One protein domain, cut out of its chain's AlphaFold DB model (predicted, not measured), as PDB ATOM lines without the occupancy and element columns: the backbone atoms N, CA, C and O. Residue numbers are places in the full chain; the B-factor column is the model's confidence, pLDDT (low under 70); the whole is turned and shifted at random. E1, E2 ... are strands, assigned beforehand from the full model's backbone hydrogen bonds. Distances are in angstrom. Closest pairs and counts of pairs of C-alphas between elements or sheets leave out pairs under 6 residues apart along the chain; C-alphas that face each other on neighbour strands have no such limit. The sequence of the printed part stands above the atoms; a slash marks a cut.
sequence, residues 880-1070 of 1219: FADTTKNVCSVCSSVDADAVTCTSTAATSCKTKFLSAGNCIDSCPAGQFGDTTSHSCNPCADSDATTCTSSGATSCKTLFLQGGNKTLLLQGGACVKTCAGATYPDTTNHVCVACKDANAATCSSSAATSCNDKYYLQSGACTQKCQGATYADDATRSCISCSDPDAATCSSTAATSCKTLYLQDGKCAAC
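What this domain is: This is residues 880 to 1070 of the 1219 residues of an uncharacterized protein of Leucosporidium creatinivorum (UniProt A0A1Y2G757). A long, thin rod is made of thirteen small two-stranded hairpins strung one after another, from E1 and E2 at one end to E25 and E26 at the other. Partway along, the hairpin E11 and E12 makes an arm pointing away from the rod, and its residues 959 to 964 stick out. The printed part has 191 residues with 26 named strands, E1 to E26 in chain order, and no named helix; the class is all strand, in thirteen antiparallel sheets of two strands. It is extended, with a radius of gyration of the C-alphas of 31.3 A and spans of 115 by 37 by 22 A.

Where its parts are: E1, residues 880 to 882, begins at C-alpha 880 (166.324, 244.678, 130.568). Then come E2 887 to 890, E3 898 to 901, E4 906 to 909, E5 913 to 915, E6 918 to 920, E7 927 to 930 and E8 935 to 938. The longest strands by residues are E9, 944 to 948, 10.1 A, and E10, 951 to 955, 10.8 A. E11 is 957 to 960, E12 963 to 966, E13 968 to 970, E14 973 to 975, E15 982 to 985, E16 990 to 993, E17 999 to 1002 and E18 1007 to 1010. Last are E19 1015 to 1017, E20 1020 to 1022, E21 1029 to 1032, E22 1037 to 1040, E23 1046 to 1049, E24 1054 to 1057, E25 1061 to 1063 and E26 1066 to 1068, which ends at C-alpha 1068 (200.011, 153.907, 156.951).

How they stand to each other: In the hairpin E1 and E2, N 880 and O 889 are within hydrogen-bond range at 2.8 A. E2 and E3 are near each other, with 5 pairs of C-alphas within 10 A. The closest C-alphas of E5 and E8 are those of Leu 914 and Ser 935, 4.5 A apart; of E7 and E9, Phe 928 and Thr 948, 5.7 A. E10 runs on into E11 at 55 degrees, and E12 runs on into E13 at 22 degrees; across the hairpin E11 and E12, N 963 and O 960 are 3.0 A apart. Beyond it, the closest C-alphas of E13 and E16 are those of Leu 969 and Val 990, 4.6 A, and of E19 and E22 those of Leu 1016 and Ser 1037, 4.4 A. E1 and E26 are apart.

The domain as a whole: The C-alphas farthest apart, of Asn 886 and Cys 1070, are 115.5 A apart. The printed part has no cut and no long link. The mean pLDDT of the printed part is 82.2; residues 957 to 966 and 1051 to 1052 are under 70.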
ATOM      1  N   PHE A 880     167.641 244.870 129.953       86.81
ATOM      2  CA  PHE A 880     166.324 244.678 130.568       86.81
ATOM      3  C   PHE A 880     165.453 245.931 130.447       86.81
ATOM      4  O   PHE A 880     165.948 247.051 130.318       86.81
ATOM      5  N   ALA A 881     164.139 245.730 130.516       85.25
ATOM      6  CA  ALA A 881     163.154 246.799 130.570       85.25
ATOM      7  C   ALA A 881     163.084 247.392 131.989       85.25
ATOM      8  O   ALA A 881     162.542 246.771 132.904       85.25
ATOM      9  N   ASP A 882     163.637 248.589 132.187       82.38
ATOM     10  CA  ASP A 882     163.531 249.312 133.452       82.38
ATOM     11  C   ASP A 882     162.214 250.096 133.498       82.38
ATOM     12  O   ASP A 882     162.114 251.232 133.025       82.38
ATOM     13  N   THR A 883     161.198 249.481 134.100       80.62
ATOM     14  CA  THR A 883     159.853 250.048 134.294       80.62
ATOM     15  C   THR A 883     159.809 251.254 135.236       80.62
ATOM     16  O   THR A 883     158.778 251.913 135.319       80.62
ATOM     17  N   THR A 884     160.903 251.581 135.936       79.31
ATOM     18  CA  THR A 884     160.995 252.802 136.762       79.31
ATOM     19  C   THR A 884     161.519 254.009 135.984       79.31
ATOM     20  O   THR A 884     161.395 255.139 136.452       79.31
ATOM     21  N   LYS A 885     162.112 253.779 134.803       78.12
ATOM     22  CA  LYS A 885     162.767 254.805 133.969       78.12
ATOM     23  C   LYS A 885     162.307 254.803 132.503       78.12
ATOM     24  O   LYS A 885     162.780 255.635 131.735       78.12
ATOM     25  N   ASN A 886     161.440 253.867 132.103       83.75
ATOM     26  CA  ASN A 886     161.032 253.590 130.716       83.75
ATOM     27  C   ASN A 886     162.223 253.520 129.737       83.75
ATOM     28  O   ASN A 886     162.182 254.052 128.627       83.75
ATOM     29  N   VAL A 887     163.306 252.855 130.149       88.19
ATOM     30  CA  VAL A 887     164.556 252.731 129.380       88.19
ATOM     31  C   VAL A 887     165.027 251.281 129.348       88.19
ATOM     32  O   VAL A 887     164.760 250.504 130.265       88.19
ATOM     33  N   CYS A 888     165.750 250.913 128.296       88.50
ATOM     34  CA  CYS A 888     166.481 249.657 128.252       88.50
ATOM     35  C   CYS A 888     167.814 249.796 129.003       88.50
ATOM     36  O   CYS A 888     168.754 250.412 128.497       88.50
ATOM     37  N   SER A 889     167.892 249.225 130.205       86.12
ATOM     38  CA  SER A 889     169.070 249.257 131.086       86.12
ATOM     39  C   SER A 889     169.956 248.022 130.879       86.12
ATOM     40  O   SER A 889     169.460 246.939 130.587       86.12
ATOM     41  N   VAL A 890     171.278 248.164 131.016       88.00
ATOM     42  CA  VAL A 890     172.247 247.075 130.764       88.00
ATOM     43  C   VAL A 890     172.301 246.053 131.900       88.00
ATOM     44  O   VAL A 890     172.336 246.426 133.073       88.00
ATOM     45  N   CYS A 891     172.387 244.761 131.565       83.81
ATOM     46  CA  CYS A 891     172.430 243.687 132.567       83.81
ATOM     47  C   CYS A 891     173.659 243.728 133.485       83.81
ATOM     48  O   CYS A 891     173.558 243.318 134.637       83.81
ATOM     49  N   SER A 892     174.759 244.341 133.039       81.88
ATOM     50  CA  SER A 892     175.951 244.604 133.859       81.88
ATOM     51  C   SER A 892     175.716 245.525 135.067       81.88
ATOM     52  O   SER A 892     176.603 245.652 135.907       81.88
ATOM     53  N   SER A 893     174.543 246.165 135.170       81.50
ATOM     54  CA  SER A 893     174.112 246.910 136.366       81.50
ATOM     55  C   SER A 893     173.413 246.048 137.429       81.50
ATOM     56  O   SER A 893     173.222 246.516 138.548       81.50
ATOM     57  N   VAL A 894     173.057 244.804 137.087       84.38
ATOM     58  CA  VAL A 894     172.471 243.798 137.989       84.38
ATOM     59  C   VAL A 894     173.547 242.793 138.403       84.38
ATOM     60  O   VAL A 894     173.763 242.580 139.590       84.38
ATOM     61  N   ASP A 895     174.268 242.238 137.426       84.31
ATOM     62  CA  ASP A 895     175.448 241.394 137.631       84.31
ATOM     63  C   ASP A 895     176.408 241.590 136.446       84.31
ATOM     64  O   ASP A 895     175.992 241.563 135.286       84.31
ATOM     65  N   ALA A 896     177.696 241.797 136.723       86.00
ATOM     66  CA  ALA A 896     178.706 242.102 135.712       86.00
ATOM     67  C   ALA A 896     178.917 240.985 134.665       86.00
ATOM     68  O   ALA A 896     179.400 241.283 133.571       86.00
ATOM     69  N   ASP A 897     178.555 239.733 134.973       86.50
ATOM     70  CA  ASP A 897     178.652 238.589 134.054       86.50
ATOM     71  C   ASP A 897     177.299 238.202 133.409       86.50
ATOM     72  O   ASP A 897     177.242 237.265 132.614       86.50
ATOM     73  N   ALA A 898     176.203 238.923 133.688       86.06
ATOM     74  CA  ALA A 898     174.884 238.602 133.135       86.06
ATOM     75  C   ALA A 898     174.736 238.950 131.639       86.06
ATOM     76  O   ALA A 898     174.918 240.094 131.214       86.06
ATOM     77  N   VAL A 899     174.305 237.967 130.840       84.25
ATOM     78  CA  VAL A 899     173.975 238.105 129.404       84.25
ATOM     79  C   VAL A 899     172.500 238.465 129.202       84.25
ATOM     80  O   VAL A 899     172.153 239.241 128.307       84.25
ATOM     81  N   THR A 900     171.624 237.937 130.057       84.44
ATOM     82  CA  THR A 900     170.219 238.345 130.177       84.44
ATOM     83  C   THR A 900     169.854 238.501 131.647       84.44
ATOM     84  O   THR A 900     170.465 237.876 132.515       84.44
ATOM     85  N   CYS A 901     168.866 239.344 131.938       82.69
ATOM     86  CA  CYS A 901     168.474 239.690 133.297       82.69
ATOM     87  C   CYS A 901     167.041 240.249 133.351       82.69
ATOM     88  O   CYS A 901     166.462 240.630 132.331       82.69
ATOM     89  N   THR A 902     166.486 240.312 134.557       84.50
ATOM     90  CA  THR A 902     165.380 241.198 134.941       84.50
ATOM     91  C   THR A 902     165.948 242.472 135.583       84.50
ATOM     92  O   THR A 902     167.160 242.657 135.639       84.50
ATOM     93  N   SER A 903     165.094 243.339 136.131       81.19
ATOM     94  CA  SER A 903     165.516 244.504 136.921       81.19
ATOM     95  C   SER A 903     166.142 244.181 138.287       81.19
ATOM     96  O   SER A 903     166.586 245.101 138.971       81.19
ATOM     97  N   THR A 904     166.165 242.911 138.709       84.38
ATOM     98  CA  THR A 904     166.637 242.489 140.043       84.38
ATOM     99  C   THR A 904     167.471 241.205 140.062       84.38
ATOM    100  O   THR A 904     168.028 240.882 141.107       84.38
ATOM    101  N   ALA A 905     167.553 240.461 138.955       85.56
ATOM    102  CA  ALA A 905     168.245 239.173 138.889       85.56
ATOM    103  C   ALA A 905     168.809 238.888 137.489       85.56
ATOM    104  O   ALA A 905     168.169 239.180 136.477       85.56
ATOM    105  N   ALA A 906     169.971 238.245 137.416       87.69
ATOM    106  CA  ALA A 906     170.455 237.598 136.202       87.69
ATOM    107  C   ALA A 906     169.525 236.438 135.788       87.69
ATOM    108  O   ALA A 906     168.917 235.772 136.627       87.69
ATOM    109  N   THR A 907     169.427 236.181 134.483       87.38
ATOM    110  CA  THR A 907     168.690 235.043 133.901       87.38
ATOM    111  C   THR A 907     169.526 234.209 132.926       87.38
ATOM    112  O   THR A 907     169.095 233.130 132.533       87.38
ATOM    113  N   SER A 908     170.731 234.665 132.569       87.31
ATOM    114  CA  SER A 908     171.814 233.845 132.012       87.31
ATOM    115  C   SER A 908     173.163 234.535 132.236       87.31
ATOM    116  O   SER A 908     173.220 235.766 132.300       87.31
ATOM    117  N   CYS A 909     174.233 233.749 132.358       87.94
ATOM    118  CA  CYS A 909     175.595 234.215 132.641       87.94
ATOM    119  C   CYS A 909     176.515 234.011 131.427       87.94
ATOM    120  O   CYS A 909     176.167 233.285 130.494       87.94
ATOM    121  N   LYS A 910     177.667 234.688 131.408       87.06
ATOM    122  CA  LYS A 910     178.582 234.746 130.255       87.06
ATOM    123  C   LYS A 910     179.788 233.823 130.406       87.06
ATOM    124  O   LYS A 910     180.310 233.329 129.409       87.06
ATOM    125  N   THR A 911     180.267 233.656 131.633       85.31
ATOM    126  CA  THR A 911     181.433 232.834 131.982       85.31
ATOM    127  C   THR A 911     181.210 232.042 133.269       85.31
ATOM    128  O   THR A 911     181.653 230.898 133.364       85.31
ATOM    129  N   LYS A 912     180.477 232.621 134.223       89.69
ATOM    130  CA  LYS A 912     180.087 232.025 135.507       89.69
ATOM    131  C   LYS A 912     178.830 231.159 135.371       89.69
ATOM    132  O   LYS A 912     178.283 231.020 134.276       89.69
ATOM    133  N   PHE A 913     178.353 230.595 136.481       91.69
ATOM    134  CA  PHE A 913     177.133 229.788 136.530       91.69
ATOM    135  C   PHE A 913     175.978 230.543 137.194       91.69
ATOM    136  O   PHE A 913     176.143 231.176 138.238       91.69
ATOM    137  N   LEU A 914     174.787 230.446 136.606       91.12
ATOM    138  CA  LEU A 914     173.563 231.024 137.141       91.12
ATOM    139  C   LEU A 914     173.064 230.216 138.346       91.12
ATOM    140  O   LEU A 914     172.728 229.036 138.211       91.12
ATOM    141  N   SER A 915     172.934 230.875 139.498       89.75
ATOM    142  CA  SER A 915     172.277 230.328 140.689       89.75
ATOM    143  C   SER A 915     171.469 231.406 141.409       89.75
ATOM    144  O   SER A 915     171.963 232.506 141.652       89.75
ATOM    145  N   ALA A 916     170.205 231.105 141.721       85.88
ATOM    146  CA  ALA A 916     169.280 231.991 142.441       85.88
ATOM    147  C   ALA A 916     169.258 233.461 141.945       85.88
ATOM    148  O   ALA A 916     169.126 234.389 142.741       85.88
ATOM    149  N   GLY A 917     169.407 233.681 140.632       84.69
ATOM    150  CA  GLY A 917     169.404 235.019 140.025       84.69
ATOM    151  C   GLY A 917     170.740 235.774 140.046       84.69
ATOM    152  O   GLY A 917     170.746 236.969 139.772       84.69
ATOM    153  N   ASN A 918     171.855 235.111 140.359       88.44
ATOM    154  CA  ASN A 918     173.205 235.689 140.401       88.44
ATOM    155  C   ASN A 918     174.176 234.827 139.572       88.44
ATOM    156  O   ASN A 918     173.950 233.622 139.419       88.44
ATOM    157  N   CYS A 919     175.260 235.415 139.069       91.56
ATOM    158  CA  CYS A 919     176.308 234.722 138.321       91.56
ATOM    159  C   CYS A 919     177.517 234.440 139.228       91.56
ATOM    160  O   CYS A 919     178.308 235.326 139.554       91.56
ATOM    161  N   ILE A 920     177.672 233.181 139.645       90.62
ATOM    162  CA  ILE A 920     178.663 232.749 140.642       90.62
ATOM    163  C   ILE A 920     179.689 231.775 140.053       90.62
ATOM    164  O   ILE A 920     179.374 230.955 139.192       90.62
ATOM    165  N   ASP A 921     180.939 231.874 140.508       88.50
ATOM    166  CA  ASP A 921     182.074 231.134 139.932       88.50
ATOM    167  C   ASP A 921     182.018 229.617 140.194       88.50
ATOM    168  O   ASP A 921     182.561 228.835 139.416       88.50
ATOM    169  N   SER A 922     181.323 229.202 141.260       88.12
ATOM    170  CA  SER A 922     181.130 227.805 141.663       88.12
ATOM    171  C   SER A 922     179.712 227.593 142.188       88.12
ATOM    172  O   SER A 922     179.205 228.416 142.949       88.12
ATOM    173  N   CYS A 923     179.085 226.473 141.829       88.19
ATOM    174  CA  CYS A 923     177.731 226.149 142.276       88.19
ATOM    175  C   CYS A 923     177.662 225.731 143.762       88.19
ATOM    176  O   CYS A 923     178.648 225.225 144.303       88.19
ATOM    177  N   PRO A 924     176.505 225.910 144.436       85.94
ATOM    178  CA  PRO A 924     176.302 225.472 145.816       85.94
ATOM    179  C   PRO A 924     176.346 223.942 145.965       85.94
ATOM    180  O   PRO A 924     176.110 223.202 145.011       85.94
ATOM    181  N   ALA A 925     176.579 223.461 147.189       82.69
ATOM    182  CA  ALA A 925     176.559 222.029 147.494       82.69
ATOM    183  C   ALA A 925     175.213 221.374 147.113       82.69
ATOM    184  O   ALA A 925     174.142 221.933 147.355       82.69
ATOM    185  N   GLY A 926     175.272 220.176 146.529       81.88
ATOM    186  CA  GLY A 926     174.123 219.494 145.922       81.88
ATOM    187  C   GLY A 926     173.778 219.960 144.498       81.88
ATOM    188  O   GLY A 926     172.748 219.544 143.963       81.88
ATOM    189  N   GLN A 927     174.611 220.802 143.876       89.50
ATOM    190  CA  GLN A 927     174.493 221.233 142.479       89.50
ATOM    191  C   GLN A 927     175.847 221.130 141.752       89.50
ATOM    192  O   GLN A 927     176.906 221.158 142.382       89.50
ATOM    193  N   PHE A 928     175.818 221.043 140.422       89.25
ATOM    194  CA  PHE A 928     176.991 221.120 139.546       89.25
ATOM    195  C   PHE A 928     176.803 222.202 138.477       89.25
ATOM    196  O   PHE A 928     175.679 222.498 138.072       89.25
ATOM    197  N   GLY A 929     177.906 222.793 138.018       87.38
ATOM    198  CA  GLY A 929     177.888 223.761 136.924       87.38
ATOM    199  C   GLY A 929     177.872 223.062 135.569       87.38
ATOM    200  O   GLY A 929     178.810 222.338 135.237       87.38
ATOM    201  N   ASP A 930     176.827 223.288 134.778       84.12
ATOM    202  CA  ASP A 930     176.785 222.899 133.369       84.12
ATOM    203  C   ASP A 930     177.462 223.991 132.527       84.12
ATOM    204  O   ASP A 930     177.023 225.141 132.482       84.12
ATOM    205  N   THR A 931     178.569 223.629 131.879       83.06
ATOM    206  CA  THR A 931     179.401 224.524 131.060       83.06
ATOM    207  C   THR A 931     178.819 224.821 129.675       83.06
ATOM    208  O   THR A 931     179.399 225.613 128.938       83.06
ATOM    209  N   THR A 932     177.690 224.207 129.311       81.69
ATOM    210  CA  THR A 932     176.979 224.437 128.043       81.69
ATOM    211  C   THR A 932     175.835 225.431 128.228       81.69
ATOM    212  O   THR A 932     175.625 226.302 127.385       81.69
ATOM    213  N   SER A 933     175.092 225.313 129.333       79.44
ATOM    214  CA  SER A 933     173.982 226.208 129.686       79.44
ATOM    215  C   SER A 933     174.382 227.365 130.607       79.44
ATOM    216  O   SER A 933     173.588 228.289 130.789       79.44
ATOM    217  N   HIS A 934     175.579 227.315 131.206       86.88
ATOM    218  CA  HIS A 934     176.021 228.221 132.270       86.88
ATOM    219  C   HIS A 934     175.034 228.276 133.455       86.88
ATOM    220  O   HIS A 934     174.790 229.339 134.026       86.88
ATOM    221  N   SER A 935     174.460 227.132 133.851       88.12
ATOM    222  CA  SER A 935     173.524 227.018 134.984       88.12
ATOM    223  C   SER A 935     174.006 226.045 136.059       88.12
ATOM    224  O   SER A 935     174.687 225.061 135.770       88.12
ATOM    225  N   CYS A 936     173.626 226.309 137.312       90.88
ATOM    226  CA  CYS A 936     173.791 225.357 138.405       90.88
ATOM    227  C   CYS A 936     172.624 224.361 138.429       90.88
ATOM    228  O   CYS A 936     171.506 224.700 138.822       90.88
ATOM    229  N   ASN A 937     172.894 223.127 138.013       88.56
ATOM    230  CA  ASN A 937     171.914 222.051 137.910       88.56
ATOM    231  C   ASN A 937     172.002 221.144 139.156       88.56
ATOM    232  O   ASN A 937     173.104 220.902 139.648       88.56
ATOM    233  N   PRO A 938     170.883 220.635 139.704       87.25
ATOM    234  CA  PRO A 938     170.916 219.754 140.874       87.25
ATOM    235  C   PRO A 938     171.621 218.426 140.574       87.25
ATOM    236  O   PRO A 938     171.543 217.908 139.459       87.25
ATOM    237  N   CYS A 939     172.273 217.847 141.583       86.25
ATOM    238  CA  CYS A 939     172.801 216.487 141.486       86.25
ATOM    239  C   CYS A 939     171.668 215.481 141.227       86.25
ATOM    240  O   CYS A 939     170.629 215.531 141.883       86.25
ATOM    241  N   ALA A 940     171.889 214.546 140.295       83.06
ATOM    242  CA  ALA A 940     170.940 213.466 140.012       83.06
ATOM    243  C   ALA A 940     170.776 212.503 141.206       83.06
ATOM    244  O   ALA A 940     169.693 211.970 141.431       83.06
ATOM    245  N   ASP A 941     171.844 212.323 141.987       82.06
ATOM    246  CA  ASP A 941     171.805 211.691 143.302       82.06
ATOM    247  C   ASP A 941     171.481 212.756 144.366       82.06
ATOM    248  O   ASP A 941     172.251 213.699 144.580       82.06
ATOM    249  N   SER A 942     170.334 212.611 145.038       82.00
ATOM    250  CA  SER A 942     169.877 213.543 146.073       82.00
ATOM    251  C   SER A 942     170.738 213.527 147.336       82.00
ATOM    252  O   SER A 942     170.708 214.499 148.095       82.00
ATOM    253  N   ASP A 943     171.503 212.462 147.572       83.56
ATOM    254  CA  ASP A 943     172.368 212.290 148.738       83.56
ATOM    255  C   ASP A 943     173.814 212.773 148.482       83.56
ATOM    256  O   ASP A 943     174.638 212.783 149.399       83.56
ATOM    257  N   ALA A 944     174.126 213.274 147.280       83.38
ATOM    258  CA  ALA A 944     175.421 213.874 146.956       83.38
ATOM    259  C   ALA A 944     175.625 215.274 147.583       83.38
ATOM    260  O   ALA A 944     174.726 216.120 147.581       83.38
ATOM    261  N   THR A 945     176.837 215.554 148.076       82.94
ATOM    262  CA  THR A 945     177.312 216.911 148.427       82.94
ATOM    263  C   THR A 945     177.931 217.628 147.233       82.94
ATOM    264  O   THR A 945     177.736 218.832 147.080       82.94
ATOM    265  N   THR A 946     178.644 216.899 146.375       84.19
ATOM    266  CA  THR A 946     179.174 217.392 145.095       84.19
ATOM    267  C   THR A 946     178.961 216.338 144.019       84.19
ATOM    268  O   THR A 946     178.918 215.142 144.311       84.19
ATOM    269  N   CYS A 947     178.839 216.775 142.771       84.56
ATOM    270  CA  CYS A 947     178.597 215.906 141.628       84.56
ATOM    271  C   CYS A 947     179.131 216.533 140.333       84.56
ATOM    272  O   CYS A 947     179.554 217.689 140.300       84.56
ATOM    273  N   THR A 948     179.082 215.753 139.262       86.19
ATOM    274  CA  THR A 948     179.222 216.165 137.864       86.19
ATOM    275  C   THR A 948     177.988 215.694 137.087       86.19
ATOM    276  O   THR A 948     177.152 214.954 137.608       86.19
ATOM    277  N   SER A 949     177.912 216.025 135.796       80.25
ATOM    278  CA  SER A 949     176.948 215.424 134.859       80.25
ATOM    279  C   SER A 949     177.060 213.892 134.724       80.25
ATOM    280  O   SER A 949     176.187 213.271 134.127       80.25
ATOM    281  N   SER A 950     178.118 213.283 135.273       78.44
ATOM    282  CA  SER A 950     178.387 211.841 135.261       78.44
ATOM    283  C   SER A 950     178.163 211.130 136.607       78.44
ATOM    284  O   SER A 950     178.350 209.917 136.664       78.44
ATOM    285  N   GLY A 951     177.745 211.834 137.669       81.81
ATOM    286  CA  GLY A 951     177.391 211.227 138.961       81.81
ATOM    287  C   GLY A 951     177.854 212.020 140.186       81.81
ATOM    288  O   GLY A 951     178.399 213.117 140.081       81.81
ATOM    289  N   ALA A 952     177.631 211.462 141.375       84.88
ATOM    290  CA  ALA A 952     178.164 211.975 142.632       84.88
ATOM    291  C   ALA A 952     179.705 211.921 142.660       84.88
ATOM    292  O   ALA A 952     180.325 210.998 142.135       84.88
ATOM    293  N   THR A 953     180.320 212.902 143.322       84.44
ATOM    294  CA  THR A 953     181.769 212.967 143.591       84.44
ATOM    295  C   THR A 953     182.093 213.112 145.082       84.44
ATOM    296  O   THR A 953     183.221 212.851 145.486       84.44
ATOM    297  N   SER A 954     181.110 213.466 145.914       83.44
ATOM    298  CA  SER A 954     181.141 213.295 147.372       83.44
ATOM    299  C   SER A 954     179.716 213.148 147.914       83.44
ATOM    300  O   SER A 954     178.763 213.600 147.274       83.44
ATOM    301  N   CYS A 955     179.564 212.531 149.089       84.00
ATOM    302  CA  CYS A 955     178.269 212.165 149.667       84.00
ATOM    303  C   CYS A 955     177.991 212.854 151.012       84.00
ATOM    304  O   CYS A 955     178.902 213.114 151.797       84.00
ATOM    305  N   LYS A 956     176.710 213.112 151.302       80.38
ATOM    306  CA  LYS A 956     176.253 213.751 152.543       80.38
ATOM    307  C   LYS A 956     176.497 212.870 153.769       80.38
ATOM    308  O   LYS A 956     176.098 211.707 153.821       80.38
ATOM    309  N   THR A 957     177.047 213.480 154.815       69.88
ATOM    310  CA  THR A 957     177.056 212.912 156.169       69.88
ATOM    311  C   THR A 957     175.675 213.084 156.797       69.88
ATOM    312  O   THR A 957     175.273 214.201 157.127       69.88
ATOM    313  N   LEU A 958     174.932 211.987 156.971       61.44
ATOM    314  CA  LEU A 958     173.612 212.020 157.603       61.44
ATOM    315  C   LEU A 958     173.741 211.976 159.132       61.44
ATOM    316  O   LEU A 958     174.112 210.956 159.719       61.44
ATOM    317  N   PHE A 959     173.390 213.094 159.770       51.19
ATOM    318  CA  PHE A 959     173.228 213.213 161.219       51.19
ATOM    319  C   PHE A 959     171.807 212.791 161.611       51.19
ATOM    320  O   PHE A 959     170.861 213.567 161.475       51.19
ATOM    321  N   LEU A 960     171.647 211.559 162.095       45.81
ATOM    322  CA  LEU A 960     170.384 211.053 162.641       45.81
ATOM    323  C   LEU A 960     170.524 210.798 164.147       45.81
ATOM    324  O   LEU A 960     171.609 210.488 164.642       45.81
ATOM    325  N   GLN A 961     169.417 210.925 164.885       43.53
ATOM    326  CA  GLN A 961     169.382 210.659 166.327       43.53
ATOM    327  C   GLN A 961     169.660 209.169 166.584       43.53
ATOM    328  O   GLN A 961     168.785 208.324 166.415       43.53
ATOM    329  N   GLY A 962     170.911 208.856 166.927       48.56
ATOM    330  CA  GLY A 962     171.437 207.491 167.038       48.56
ATOM    331  C   GLY A 962     172.891 207.348 166.566       48.56
ATOM    332  O   GLY A 962     173.574 206.430 167.007       48.56
ATOM    333  N   GLY A 963     173.392 208.265 165.728       54.09
ATOM    334  CA  GLY A 963     174.803 208.322 165.324       54.09
ATOM    335  C   GLY A 963     175.018 208.833 163.896       54.09
ATOM    336  O   GLY A 963     174.092 208.869 163.086       54.09
ATOM    337  N   ASN A 964     176.261 209.208 163.574       56.75
ATOM    338  CA  ASN A 964     176.642 209.574 162.208       56.75
ATOM    339  C   ASN A 964     176.556 208.349 161.296       56.75
ATOM    340  O   ASN A 964     177.249 207.357 161.527       56.75
ATOM    341  N   LYS A 965     175.762 208.437 160.225       62.53
ATOM    342  CA  LYS A 965     175.729 207.421 159.170       62.53
ATOM    343  C   LYS A 965     176.210 208.028 157.857       62.53
ATOM    344  O   LYS A 965     175.419 208.490 157.038       62.53
ATOM    345  N   THR A 966     177.529 208.068 157.698       67.44
ATOM    346  CA  THR A 966     178.186 208.551 156.479       67.44
ATOM    347  C   THR A 966     177.867 207.626 155.307       67.44
ATOM    348  O   THR A 966     177.966 206.404 155.429       67.44
ATOM    349  N   LEU A 967     177.472 208.210 154.178       76.38
ATOM    350  CA  LEU A 967     177.288 207.499 152.916       76.38
ATOM    351  C   LEU A 967     178.629 207.375 152.193       76.38
ATOM    352  O   LEU A 967     179.438 208.301 152.238       76.38
ATOM    353  N   LEU A 968     178.859 206.245 151.529       82.69
ATOM    354  CA  LEU A 968     180.094 205.983 150.794       82.69
ATOM    355  C   LEU A 968     179.881 206.188 149.297       82.69
ATOM    356  O   LEU A 968     178.838 205.823 148.757       82.69
ATOM    357  N   LEU A 969     180.888 206.726 148.616       81.75
ATOM    358  CA  LEU A 969     180.867 206.836 147.162       81.75
ATOM    359  C   LEU A 969     181.194 205.479 146.512       81.75
ATOM    360  O   LEU A 969     182.261 204.913 146.756       81.75
ATOM    361  N   GLN A 970     180.312 204.981 145.642       84.44
ATOM    362  CA  GLN A 970     180.565 203.818 144.786       84.44
ATOM    363  C   GLN A 970     180.011 204.065 143.377       84.44
ATOM    364  O   GLN A 970     178.829 204.339 143.206       84.44
ATOM    365  N   GLY A 971     180.865 203.975 142.350       77.81
ATOM    366  CA  GLY A 971     180.437 204.022 140.942       77.81
ATOM    367  C   GLY A 971     179.736 205.312 140.485       77.81
ATOM    368  O   GLY A 971     179.031 205.278 139.484       77.81
ATOM    369  N   GLY A 972     179.901 206.427 141.207       80.94
ATOM    370  CA  GLY A 972     179.182 207.682 140.942       80.94
ATOM    371  C   GLY A 972     177.829 207.814 141.659       80.94
ATOM    372  O   GLY A 972     177.072 208.725 141.334       80.94
ATOM    373  N   ALA A 973     177.530 206.949 142.632       84.31
ATOM    374  CA  ALA A 973     176.348 207.027 143.494       84.31
ATOM    375  C   ALA A 973     176.721 206.938 144.987       84.31
ATOM    376  O   ALA A 973     177.763 206.385 145.356       84.31
ATOM    377  N   CYS A 974     175.857 207.469 145.850       86.31
ATOM    378  CA  CYS A 974     176.019 207.497 147.299       86.31
ATOM    379  C   CYS A 974     175.299 206.313 147.963       86.31
ATOM    380  O   CYS A 974     174.076 206.280 148.088       86.31
ATOM    381  N   VAL A 975     176.069 205.321 148.417       84.75
ATOM    382  CA  VAL A 975     175.553 204.051 148.952       84.75
ATOM    383  C   VAL A 975     175.688 203.947 150.473       84.75
ATOM    384  O   VAL A 975     176.595 204.498 151.097       84.75
ATOM    385  N   LYS A 976     174.770 203.198 151.097       79.62
ATOM    386  CA  LYS A 976     174.750 202.941 152.557       79.62
ATOM    387  C   LYS A 976     175.669 201.790 152.984       79.62
ATOM    388  O   LYS A 976     175.960 201.661 154.171       79.62
ATOM    389  N   THR A 977     176.084 200.964 152.030       80.50
ATOM    390  CA  THR A 977     176.935 199.775 152.172       80.50
ATOM    391  C   THR A 977     177.595 199.504 150.824       80.50
ATOM    392  O   THR A 977     176.906 199.567 149.805       80.50
ATOM    393  N   CYS A 978     178.885 199.174 150.815       82.38
ATOM    394  CA  CYS A 978     179.588 198.792 149.592       82.38
ATOM    395  C   CYS A 978     179.078 197.448 149.052       82.38
ATOM    396  O   CYS A 978     178.803 196.533 149.829       82.38
ATOM    397  N   ALA A 979     178.940 197.341 147.730       80.62
ATOM    398  CA  ALA A 979     178.417 196.158 147.049       80.62
ATOM    399  C   ALA A 979     179.500 195.405 146.255       80.62
ATOM    400  O   ALA A 979     180.387 196.021 145.654       80.62
ATOM    401  N   GLY A 980     179.380 194.074 146.206       77.50
ATOM    402  CA  GLY A 980     180.277 193.184 145.462       77.50
ATOM    403  C   GLY A 980     181.717 193.195 145.984       77.50
ATOM    404  O   GLY A 980     181.947 193.332 147.185       77.50
ATOM    405  N   ALA A 981     182.681 193.096 145.065       81.94
ATOM    406  CA  ALA A 981     184.119 193.045 145.339       81.94
ATOM    407  C   ALA A 981     184.716 194.408 145.769       81.94
ATOM    408  O   ALA A 981     185.742 194.854 145.249       81.94
ATOM    409  N   THR A 982     184.062 195.091 146.712       85.00
ATOM    410  CA  THR A 982     184.522 196.345 147.318       85.00
ATOM    411  C   THR A 982     184.295 196.349 148.832       85.00
ATOM    412  O   THR A 982     183.341 195.751 149.327       85.00
ATOM    413  N   TYR A 983     185.155 197.046 149.575       85.62
ATOM    414  CA  TYR A 983     185.055 197.231 151.025       85.62
ATOM    415  C   TYR A 983     184.978 198.728 151.385       85.62
ATOM    416  O   TYR A 983     185.456 199.573 150.623       85.62
ATOM    417  N   PRO A 984     184.375 199.094 152.533       82.00
ATOM    418  CA  PRO A 984     184.265 200.489 152.944       82.00
ATOM    419  C   PRO A 984     185.595 201.041 153.471       82.00
ATOM    420  O   PRO A 984     186.076 200.617 154.522       82.00
ATOM    421  N   ASP A 985     186.145 202.053 152.800       81.69
ATOM    422  CA  ASP A 985     187.117 202.957 153.412       81.69
ATOM    423  C   ASP A 985     186.354 204.029 154.200       81.69
ATOM    424  O   ASP A 985     185.815 204.995 153.655       81.69
ATOM    425  N   THR A 986     186.302 203.847 155.518       74.06
ATOM    426  CA  THR A 986     185.644 204.776 156.444       74.06
ATOM    427  C   THR A 986     186.397 206.092 156.630       74.06
ATOM    428  O   THR A 986     185.806 207.035 157.147       74.06
ATOM    429  N   THR A 987     187.662 206.184 156.207       75.81
ATOM    430  CA  THR A 987     188.501 207.391 156.318       75.81
ATOM    431  C   THR A 987     188.293 208.308 155.117       75.81
ATOM    432  O   THR A 987     188.090 209.503 155.290       75.81
ATOM    433  N   ASN A 988     188.285 207.736 153.909       74.38
ATOM    434  CA  ASN A 988     188.092 208.466 152.650       74.38
ATOM    435  C   ASN A 988     186.633 208.441 152.138       74.38
ATOM    436  O   ASN A 988     186.337 209.018 151.096       74.38
ATOM    437  N   HIS A 989     185.726 207.784 152.870       77.62
ATOM    438  CA  HIS A 989     184.279 207.704 152.604       77.62
ATOM    439  C   HIS A 989     183.936 207.147 151.206       77.62
ATOM    440  O   HIS A 989     183.024 207.614 150.519       77.62
ATOM    441  N   VAL A 990     184.670 206.117 150.779       84.88
ATOM    442  CA  VAL A 990     184.604 205.530 149.431       84.88
ATOM    443  C   VAL A 990     184.631 204.001 149.504       84.88
ATOM    444  O   VAL A 990     185.211 203.423 150.424       84.88
ATOM    445  N   CYS A 991     184.000 203.330 148.544       86.62
ATOM    446  CA  CYS A 991     184.087 201.879 148.400       86.62
ATOM    447  C   CYS A 991     185.316 201.502 147.559       86.62
ATOM    448  O   CYS A 991     185.369 201.782 146.362       86.62
ATOM    449  N   VAL A 992     186.308 200.874 148.192       85.69
ATOM    450  CA  VAL A 992     187.597 200.503 147.586       85.69
ATOM    451  C   VAL A 992     187.544 199.062 147.086       85.69
ATOM    452  O   VAL A 992     186.980 198.199 147.753       85.69
ATOM    453  N   ALA A 993     188.114 198.786 145.913       85.38
ATOM    454  CA  ALA A 993     188.141 197.440 145.336       85.38
ATOM    455  C   ALA A 993     188.941 196.441 146.192       85.38
ATOM    456  O   ALA A 993     189.948 196.793 146.809       85.38
ATOM    457  N   CYS A 994     188.515 195.176 146.190       85.75
ATOM    458  CA  CYS A 994     189.257 194.098 146.835       85.75
ATOM    459  C   CYS A 994     190.663 193.937 146.237       85.75
ATOM    460  O   CYS A 994     190.847 193.970 145.022       85.75
ATOM    461  N   LYS A 995     191.659 193.716 147.106       84.88
ATOM    462  CA  LYS A 995     193.056 193.479 146.701       84.88
ATOM    463  C   LYS A 995     193.226 192.180 145.899       84.88
ATOM    464  O   LYS A 995     194.100 192.103 145.041       84.88
ATOM    465  N   ASP A 996     192.408 191.173 146.195       84.94
ATOM    466  CA  ASP A 996     192.288 189.954 145.397       84.94
ATOM    467  C   ASP A 996     191.154 190.134 144.379       84.94
ATOM    468  O   ASP A 996     189.994 190.305 144.758       84.94
ATOM    469  N   ALA A 997     191.489 190.089 143.088       84.25
ATOM    470  CA  ALA A 997     190.531 190.241 141.993       84.25
ATOM    471  C   ALA A 997     189.532 189.070 141.884       84.25
ATOM    472  O   ALA A 997     188.511 189.192 141.209       84.25
ATOM    473  N   ASN A 998     189.807 187.941 142.546       87.00
ATOM    474  CA  ASN A 998     188.949 186.758 142.559       87.00
ATOM    475  C   ASN A 998     188.019 186.722 143.789       87.00
ATOM    476  O   ASN A 998     187.210 185.801 143.920       87.00
ATOM    477  N   ALA A 999     188.096 187.719 144.677       88.19
ATOM    478  CA  ALA A 999     187.176 187.871 145.798       88.19
ATOM    479  C   ALA A 999     185.793 188.360 145.334       88.19
ATOM    480  O   ALA A 999     185.685 189.295 144.541       88.19
ATOM    481  N   ALA A1000     184.735 187.756 145.875       84.69
ATOM    482  CA  ALA A1000     183.364 188.251 145.758       84.69
ATOM    483  C   ALA A1000     183.061 189.308 146.836       84.69
ATOM    484  O   ALA A1000     182.343 190.269 146.570       84.69
ATOM    485  N   THR A1001     183.657 189.163 148.028       86.00
ATOM    486  CA  THR A1001     183.674 190.163 149.111       86.00
ATOM    487  C   THR A1001     185.013 190.127 149.851       86.00
ATOM    488  O   THR A1001     185.693 189.099 149.872       86.00
ATOM    489  N   CYS A1002     185.389 191.224 150.509       85.06
ATOM    490  CA  CYS A1002     186.634 191.323 151.273       85.06
ATOM    491  C   CYS A1002     186.527 192.269 152.479       85.06
ATOM    492  O   CYS A1002     185.598 193.068 152.596       85.06
ATOM    493  N   SER A1003     187.513 192.181 153.369       85.69
ATOM    494  CA  SER A1003     187.894 193.240 154.303       85.69
ATOM    495  C   SER A1003     188.959 194.152 153.671       85.69
ATOM    496  O   SER A1003     189.387 193.946 152.536       85.69
ATOM    497  N   SER A1004     189.466 195.118 154.439       79.88
ATOM    498  CA  SER A1004     190.619 195.945 154.060       79.88
ATOM    499  C   SER A1004     191.952 195.186 153.932       79.88
ATOM    500  O   SER A1004     192.951 195.786 153.535       79.88
ATOM    501  N   SER A1005     192.004 193.891 154.272       80.81
ATOM    502  CA  SER A1005     193.241 193.096 154.289       80.81
ATOM    503  C   SER A1005     193.140 191.690 153.683       80.81
ATOM    504  O   SER A1005     194.173 191.152 153.286       80.81
ATOM    505  N   ALA A1006     191.943 191.102 153.584       84.62
ATOM    506  CA  ALA A1006     191.735 189.717 153.151       84.62
ATOM    507  C   ALA A1006     190.407 189.532 152.397       84.62
ATOM    508  O   ALA A1006     189.430 190.235 152.661       84.62
ATOM    509  N   ALA A1007     190.341 188.550 151.498       87.69
ATOM    510  CA  ALA A1007     189.078 188.059 150.954       87.69
ATOM    511  C   ALA A1007     188.221 187.425 152.065       87.69
ATOM    512  O   ALA A1007     188.742 186.775 152.973       87.69
ATOM    513  N   THR A1008     186.903 187.614 151.990       87.06
ATOM    514  CA  THR A1008     185.914 187.022 152.912       87.06
ATOM    515  C   THR A1008     184.925 186.099 152.206       87.06
ATOM    516  O   THR A1008     184.319 185.253 152.854       87.06
ATOM    517  N   SER A1009     184.791 186.211 150.883       88.19
ATOM    518  CA  SER A1009     184.176 185.200 150.017       88.19
ATOM    519  C   SER A1009     184.763 185.296 148.605       88.19
ATOM    520  O   SER A1009     185.330 186.328 148.237       88.19
ATOM    521  N   CYS A1010     184.636 184.231 147.812       88.94
ATOM    522  CA  CYS A1010     185.265 184.109 146.497       88.94
ATOM    523  C   CYS A1010     184.244 184.003 145.356       88.94
ATOM    524  O   CYS A1010     183.145 183.459 145.521       88.94
ATOM    525  N   ASN A1011     184.629 184.529 144.191       86.69
ATOM    526  CA  ASN A1011     183.868 184.411 142.950       86.69
ATOM    527  C   ASN A1011     183.796 182.944 142.489       86.69
ATOM    528  O   ASN A1011     184.609 182.110 142.889       86.69
ATOM    529  N   ASP A1012     182.815 182.625 141.644       83.38
ATOM    530  CA  ASP A1012     182.578 181.259 141.163       83.38
ATOM    531  C   ASP A1012     183.858 180.608 140.600       83.38
ATOM    532  O   ASP A1012     184.575 181.217 139.802       83.38
ATOM    533  N   LYS A1013     184.099 179.339 140.971       81.88
ATOM    534  CA  LYS A1013     185.307 178.533 140.666       81.88
ATOM    535  C   LYS A1013     186.576 178.904 141.456       81.88
ATOM    536  O   LYS A1013     187.654 178.417 141.113       81.88
ATOM    537  N   TYR A1014     186.462 179.719 142.503       88.88
ATOM    538  CA  TYR A1014     187.537 179.993 143.457       88.88
ATOM    539  C   TYR A1014     187.084 179.675 144.885       88.88
ATOM    540  O   TYR A1014     185.937 179.923 145.256       88.88
ATOM    541  N   TYR A1015     188.013 179.164 145.687       89.31
ATOM    542  CA  TYR A1015     187.804 178.735 147.066       89.31
ATOM    543  C   TYR A1015     188.642 179.593 148.011       89.31
ATOM    544  O   TYR A1015     189.784 179.946 147.703       89.31
ATOM    545  N   LEU A1016     188.082 179.927 149.172       89.12
ATOM    546  CA  LEU A1016     188.766 180.716 150.188       89.12
ATOM    547  C   LEU A1016     189.817 179.862 150.915       89.12
ATOM    548  O   LEU A1016     189.484 178.870 151.565       89.12
ATOM    549  N   GLN A1017     191.084 180.275 150.845       89.00
ATOM    550  CA  GLN A1017     192.193 179.696 151.604       89.00
ATOM    551  C   GLN A1017     193.003 180.820 152.262       89.00
ATOM    552  O   GLN A1017     193.558 181.682 151.583       89.00
ATOM    553  N   SER A1018     193.054 180.835 153.597       85.00
ATOM    554  CA  SER A1018     193.854 181.783 154.400       85.00
ATOM    555  C   SER A1018     193.672 183.277 154.056       85.00
ATOM    556  O   SER A1018     194.607 184.064 154.191       85.00
ATOM    557  N   GLY A1019     192.473 183.682 153.621       84.38
ATOM    558  CA  GLY A1019     192.166 185.074 153.259       84.38
ATOM    559  C   GLY A1019     192.485 185.466 151.808       84.38
ATOM    560  O   GLY A1019     192.442 186.653 151.488       84.38
ATOM    561  N   ALA A1020     192.777 184.499 150.935       87.88
ATOM    562  CA  ALA A1020     192.907 184.673 149.487       87.88
ATOM    563  C   ALA A1020     192.033 183.653 148.731       87.88
ATOM    564  O   ALA A1020     191.657 182.615 149.279       87.88
ATOM    565  N   CYS A1021     191.709 183.943 147.473       90.94
ATOM    566  CA  CYS A1021     190.835 183.133 146.631       90.94
ATOM    567  C   CYS A1021     191.646 182.338 145.600       90.94
ATOM    568  O   CYS A1021     192.190 182.895 144.648       90.94
ATOM    569  N   THR A1022     191.708 181.012 145.762       89.00
ATOM    570  CA  THR A1022     192.465 180.111 144.879       89.00
ATOM    571  C   THR A1022     191.551 179.218 144.042       89.00
ATOM    572  O   THR A1022     190.532 178.733 144.518       89.00
ATOM    573  N   GLN A1023     191.929 178.950 142.791       87.06
ATOM    574  CA  GLN A1023     191.227 177.990 141.926       87.06
ATOM    575  C   GLN A1023     191.541 176.523 142.288       87.06
ATOM    576  O   GLN A1023     190.800 175.615 141.917       87.06
ATOM    577  N   LYS A1024     192.639 176.276 143.016       84.56
ATOM    578  CA  LYS A1024     193.012 174.958 143.552       84.56
ATOM    579  C   LYS A1024     193.539 175.102 144.973       84.56
ATOM    580  O   LYS A1024     194.513 175.830 145.190       84.56
ATOM    581  N   CYS A1025     192.925 174.387 145.908       84.88
ATOM    582  CA  CYS A1025     193.408 174.281 147.280       84.88
ATOM    583  C   CYS A1025     194.822 173.682 147.314       84.88
ATOM    584  O   CYS A1025     195.151 172.809 146.510       84.88
ATOM    585  N   GLN A1026     195.675 174.214 148.190       81.50
ATOM    586  CA  GLN A1026     197.099 173.869 148.260       81.50
ATOM    587  C   GLN A1026     197.434 173.072 149.525       81.50
ATOM    588  O   GLN A1026     196.896 173.341 150.603       81.50
ATOM    589  N   GLY A1027     198.370 172.127 149.399       77.56
ATOM    590  CA  GLY A1027     198.801 171.243 150.487       77.56
ATOM    591  C   GLY A1027     197.700 170.288 150.954       77.56
ATOM    592  O   GLY A1027     196.860 169.864 150.164       77.56
ATOM    593  N   ALA A1028     197.681 169.986 152.255       80.38
ATOM    594  CA  ALA A1028     196.708 169.092 152.890       80.38
ATOM    595  C   ALA A1028     195.319 169.751 153.079       80.38
ATOM    596  O   ALA A1028     194.769 169.779 154.182       80.38
ATOM    597  N   THR A1029     194.765 170.310 152.000       83.38
ATOM    598  CA  THR A1029     193.403 170.856 151.938       83.38
ATOM    599  C   THR A1029     192.714 170.465 150.630       83.38
ATOM    600  O   THR A1029     193.357 170.410 149.582       83.38
ATOM    601  N   TYR A1030     191.405 170.229 150.680       85.19
ATOM    602  CA  TYR A1030     190.555 169.954 149.520       85.19
ATOM    603  C   TYR A1030     189.511 171.061 149.332       85.19
ATOM    604  O   TYR A1030     189.234 171.833 150.251       85.19
ATOM    605  N   ALA A1031     188.956 171.159 148.128       84.38
ATOM    606  CA  ALA A1031     187.937 172.147 147.794       84.38
ATOM    607  C   ALA A1031     186.543 171.654 148.198       84.38
ATOM    608  O   ALA A1031     186.140 170.568 147.785       84.38
ATOM    609  N   ASP A1032     185.804 172.463 148.956       84.81
ATOM    610  CA  ASP A1032     184.375 172.260 149.186       84.81
ATOM    611  C   ASP A1032     183.546 173.282 148.394       84.81
ATOM    612  O   ASP A1032     183.634 174.493 148.619       84.81
ATOM    613  N   ASP A1033     182.710 172.775 147.487       82.38
ATOM    614  CA  ASP A1033     181.759 173.561 146.697       82.38
ATOM    615  C   ASP A1033     180.629 174.168 147.548       82.38
ATOM    616  O   ASP A1033     180.099 175.225 147.194       82.38
ATOM    617  N   ALA A1034     180.258 173.544 148.675       79.88
ATOM    618  CA  ALA A1034     179.139 173.993 149.503       79.88
ATOM    619  C   ALA A1034     179.477 175.261 150.308       79.88
ATOM    620  O   ALA A1034     178.680 176.199 150.351       79.88
ATOM    621  N   THR A1035     180.667 175.319 150.913       81.12
ATOM    622  CA  THR A1035     181.177 176.490 151.653       81.12
ATOM    623  C   THR A1035     182.147 177.360 150.849       81.12
ATOM    624  O   THR A1035     182.624 178.375 151.364       81.12
ATOM    625  N   ARG A1036     182.449 176.995 149.592       83.94
ATOM    626  CA  ARG A1036     183.409 177.681 148.699       83.94
ATOM    627  C   ARG A1036     184.761 177.942 149.372       83.94
ATOM    628  O   ARG A1036     185.339 179.023 149.248       83.94
ATOM    629  N   SER A1037     185.247 176.961 150.123       86.69
ATOM    630  CA  SER A1037     186.409 177.093 151.009       86.69
ATOM    631  C   SER A1037     187.331 175.880 150.901       86.69
ATOM    632  O   SER A1037     186.901 174.792 150.519       86.69
ATOM    633  N   CYS A1038     188.610 176.063 151.231       88.94
ATOM    634  CA  CYS A1038     189.575 174.969 151.291       88.94
ATOM    635  C   CYS A1038     189.588 174.338 152.691       88.94
ATOM    636  O   CYS A1038     190.074 174.947 153.646       88.94
ATOM    637  N   ILE A1039     189.059 173.119 152.811       86.44
ATOM    638  CA  ILE A1039     188.928 172.374 154.072       86.44
ATOM    639  C   ILE A1039     190.156 171.480 154.278       86.44
ATOM    640  O   ILE A1039     190.636 170.850 153.341       86.44
ATOM    641  N   SER A1040     190.684 171.409 155.503       83.69
ATOM    642  CA  SER A1040     191.823 170.550 155.857       83.69
ATOM    643  C   SER A1040     191.499 169.055 155.778       83.69
ATOM    644  O   SER A1040     190.422 168.632 156.201       83.69
ATOM    645  N   CYS A1041     192.461 168.250 155.319       82.62
ATOM    646  CA  CYS A1041     192.359 166.789 155.345       82.62
ATOM    647  C   CYS A1041     192.122 166.257 156.770       82.62
ATOM    648  O   CYS A1041     192.691 166.770 157.733       82.62
ATOM    649  N   SER A1042     191.290 165.218 156.899       81.56
ATOM    650  CA  SER A1042     190.989 164.577 158.192       81.56
ATOM    651  C   SER A1042     192.102 163.643 158.682       81.56
ATOM    652  O   SER A1042     192.234 163.430 159.884       81.56
ATOM    653  N   ASP A1043     192.889 163.092 157.758       78.31
ATOM    654  CA  ASP A1043     194.117 162.344 158.037       78.31
ATOM    655  C   ASP A1043     195.281 163.351 158.214       78.31
ATOM    656  O   ASP A1043     195.536 164.143 157.295       78.31
ATOM    657  N   PRO A1044     195.966 163.382 159.376       78.00
ATOM    658  CA  PRO A1044     197.022 164.351 159.657       78.00
ATOM    659  C   PRO A1044     198.321 164.080 158.886       78.00
ATOM    660  O   PRO A1044     199.119 165.006 158.729       78.00
ATOM    661  N   ASP A1045     198.529 162.869 158.365       81.25
ATOM    662  CA  ASP A1045     199.726 162.453 157.626       81.25
ATOM    663  C   ASP A1045     199.519 162.479 156.102       81.25
ATOM    664  O   ASP A1045     200.482 162.390 155.334       81.25
ATOM    665  N   ALA A1046     198.290 162.741 155.646       82.50
ATOM    666  CA  ALA A1046     197.986 163.056 154.255       82.50
ATOM    667  C   ALA A1046     198.703 164.334 153.779       82.50
ATOM    668  O   ALA A1046     198.683 165.379 154.438       82.50
ATOM    669  N   ALA A1047     199.321 164.262 152.601       79.00
ATOM    670  CA  ALA A1047     199.852 165.406 151.864       79.00
ATOM    671  C   ALA A1047     198.794 166.020 150.929       79.00
ATOM    672  O   ALA A1047     198.782 167.237 150.748       79.00
ATOM    673  N   THR A1048     197.881 165.200 150.393       81.00
ATOM    674  CA  THR A1048     196.670 165.620 149.662       81.00
ATOM    675  C   THR A1048     195.489 164.703 149.997       81.00
ATOM    676  O   THR A1048     195.686 163.573 150.448       81.00
ATOM    677  N   CYS A1049     194.261 165.175 149.780       81.56
ATOM    678  CA  CYS A1049     193.024 164.417 149.980       81.56
ATOM    679  C   CYS A1049     191.908 164.927 149.048       81.56
ATOM    680  O   CYS A1049     192.023 166.017 148.485       81.56
ATOM    681  N   SER A1050     190.820 164.161 148.904       74.38
ATOM    682  CA  SER A1050     189.683 164.510 148.026       74.38
ATOM    683  C   SER A1050     188.370 164.848 148.746       74.38
ATOM    684  O   SER A1050     187.524 165.514 148.157       74.38
ATOM    685  N   SER A1051     188.192 164.408 149.997       68.19
ATOM    686  CA  SER A1051     187.055 164.772 150.868       68.19
ATOM    687  C   SER A1051     187.269 164.280 152.305       68.19
ATOM    688  O   SER A1051     187.267 165.055 153.257       68.19
ATOM    689  N   THR A1052     187.517 162.981 152.456       67.31
ATOM    690  CA  THR A1052     187.881 162.320 153.725       67.31
ATOM    691  C   THR A1052     189.007 161.298 153.567       67.31
ATOM    692  O   THR A1052     189.701 161.018 154.539       67.31
ATOM    693  N   ALA A1053     189.220 160.778 152.355       75.88
ATOM    694  CA  ALA A1053     190.334 159.896 152.020       75.88
ATOM    695  C   ALA A1053     191.587 160.691 151.615       75.88
ATOM    696  O   ALA A1053     191.497 161.669 150.865       75.88
ATOM    697  N   ALA A1054     192.752 160.234 152.072       81.12
ATOM    698  CA  ALA A1054     194.051 160.664 151.573       81.12
ATOM    699  C   ALA A1054     194.226 160.248 150.100       81.12
ATOM    700  O   ALA A1054     193.796 159.171 149.690       81.12
ATOM    701  N   THR A1055     194.879 161.099 149.308       79.25
ATOM    702  CA  THR A1055     195.273 160.818 147.912       79.25
ATOM    703  C   THR A1055     196.786 160.863 147.701       79.25
ATOM    704  O   THR A1055     197.272 160.418 146.667       79.25
ATOM    705  N   SER A1056     197.540 161.357 148.685       79.94
ATOM    706  CA  SER A1056     198.980 161.133 148.841       79.94
ATOM    707  C   SER A1056     199.387 161.382 150.295       79.94
ATOM    708  O   SER A1056     198.667 162.061 151.031       79.94
ATOM    709  N   CYS A1057     200.538 160.858 150.713       81.69
ATOM    710  CA  CYS A1057     201.015 160.876 152.100       81.69
ATOM    711  C   CYS A1057     202.328 161.661 152.242       81.69
ATOM    712  O   CYS A1057     203.044 161.858 151.264       81.69
ATOM    713  N   LYS A1058     202.629 162.151 153.452       79.94
ATOM    714  CA  LYS A1058     203.828 162.967 153.738       79.94
ATOM    715  C   LYS A1058     205.102 162.135 153.929       79.94
ATOM    716  O   LYS A1058     206.165 162.534 153.469       79.94
ATOM    717  N   THR A1059     204.985 161.039 154.672       75.38
ATOM    718  CA  THR A1059     206.101 160.211 155.189       75.38
ATOM    719  C   THR A1059     205.738 158.726 155.317       75.38
ATOM    720  O   THR A1059     206.562 157.917 155.735       75.38
ATOM    721  N   LEU A1060     204.494 158.381 154.989       80.00
ATOM    722  CA  LEU A1060     203.903 157.048 155.054       80.00
ATOM    723  C   LEU A1060     203.430 156.643 153.651       80.00
ATOM    724  O   LEU A1060     203.483 157.452 152.724       80.00
ATOM    725  N   TYR A1061     202.945 155.417 153.500       82.88
ATOM    726  CA  TYR A1061     202.472 154.879 152.227       82.88
ATOM    727  C   TYR A1061     200.943 154.936 152.158       82.88
ATOM    728  O   TYR A1061     200.252 154.828 153.175       82.88
ATOM    729  N   LEU A1062     200.411 155.141 150.954       78.69
ATOM    730  CA  LEU A1062     198.977 155.233 150.713       78.69
ATOM    731  C   LEU A1062     198.361 153.831 150.626       78.69
ATOM    732  O   LEU A1062     198.669 153.068 149.712       78.69
ATOM    733  N   GLN A1063     197.440 153.527 151.541       78.50
ATOM    734  CA  GLN A1063     196.666 152.287 151.552       78.50
ATOM    735  C   GLN A1063     195.189 152.589 151.834       78.50
ATOM    736  O   GLN A1063     194.864 153.272 152.804       78.50
ATOM    737  N   ASP A1064     194.287 152.098 150.977       76.56
ATOM    738  CA  ASP A1064     192.822 152.180 151.136       76.56
ATOM    739  C   ASP A1064     192.280 153.586 151.493       76.56
ATOM    740  O   ASP A1064     191.298 153.746 152.222       76.56
ATOM    741  N   GLY A1065     192.933 154.635 150.974       74.00
ATOM    742  CA  GLY A1065     192.576 156.036 151.222       74.00
ATOM    743  C   GLY A1065     193.063 156.607 152.560       74.00
ATOM    744  O   GLY A1065     192.501 157.598 153.028       74.00
ATOM    745  N   LYS A1066     194.077 156.003 153.189       78.81
ATOM    746  CA  LYS A1066     194.724 156.459 154.432       78.81
ATOM    747  C   LYS A1066     196.246 156.357 154.338       78.81
ATOM    748  O   LYS A1066     196.769 155.619 153.503       78.81
ATOM    749  N   CYS A1067     196.944 157.065 155.218       83.94
ATOM    750  CA  CYS A1067     198.398 157.005 155.325       83.94
ATOM    751  C   CYS A1067     198.843 156.025 156.423       83.94
ATOM    752  O   CYS A1067     198.483 156.183 157.588       83.94
ATOM    753  N   ALA A1068     199.611 154.995 156.053       81.94
ATOM    754  CA  ALA A1068     200.011 153.907 156.951       81.94
ATOM    755  C   ALA A1068     201.408 153.333 156.628       81.94
ATOM    756  O   ALA A1068     202.027 153.659 155.613       81.94
ATOM    757  N   ALA A1069     201.916 152.465 157.505       81.56
ATOM    758  CA  ALA A1069     203.059 151.602 157.205       81.56
ATOM    759  C   ALA A1069     202.577 150.314 156.512       81.56
ATOM    760  O   ALA A1069     201.514 149.797 156.856       81.56
ATOM    761  N   CYS A1070     203.356 149.796 155.559       79.56
ATOM    762  CA  CYS A1070     202.960 148.636 154.762       79.56
ATOM    763  C   CYS A1070     202.859 147.339 155.596       79.56
ATOM    764  O   CYS A1070     203.702 147.109 156.469       79.56
TER     765      CYS A1070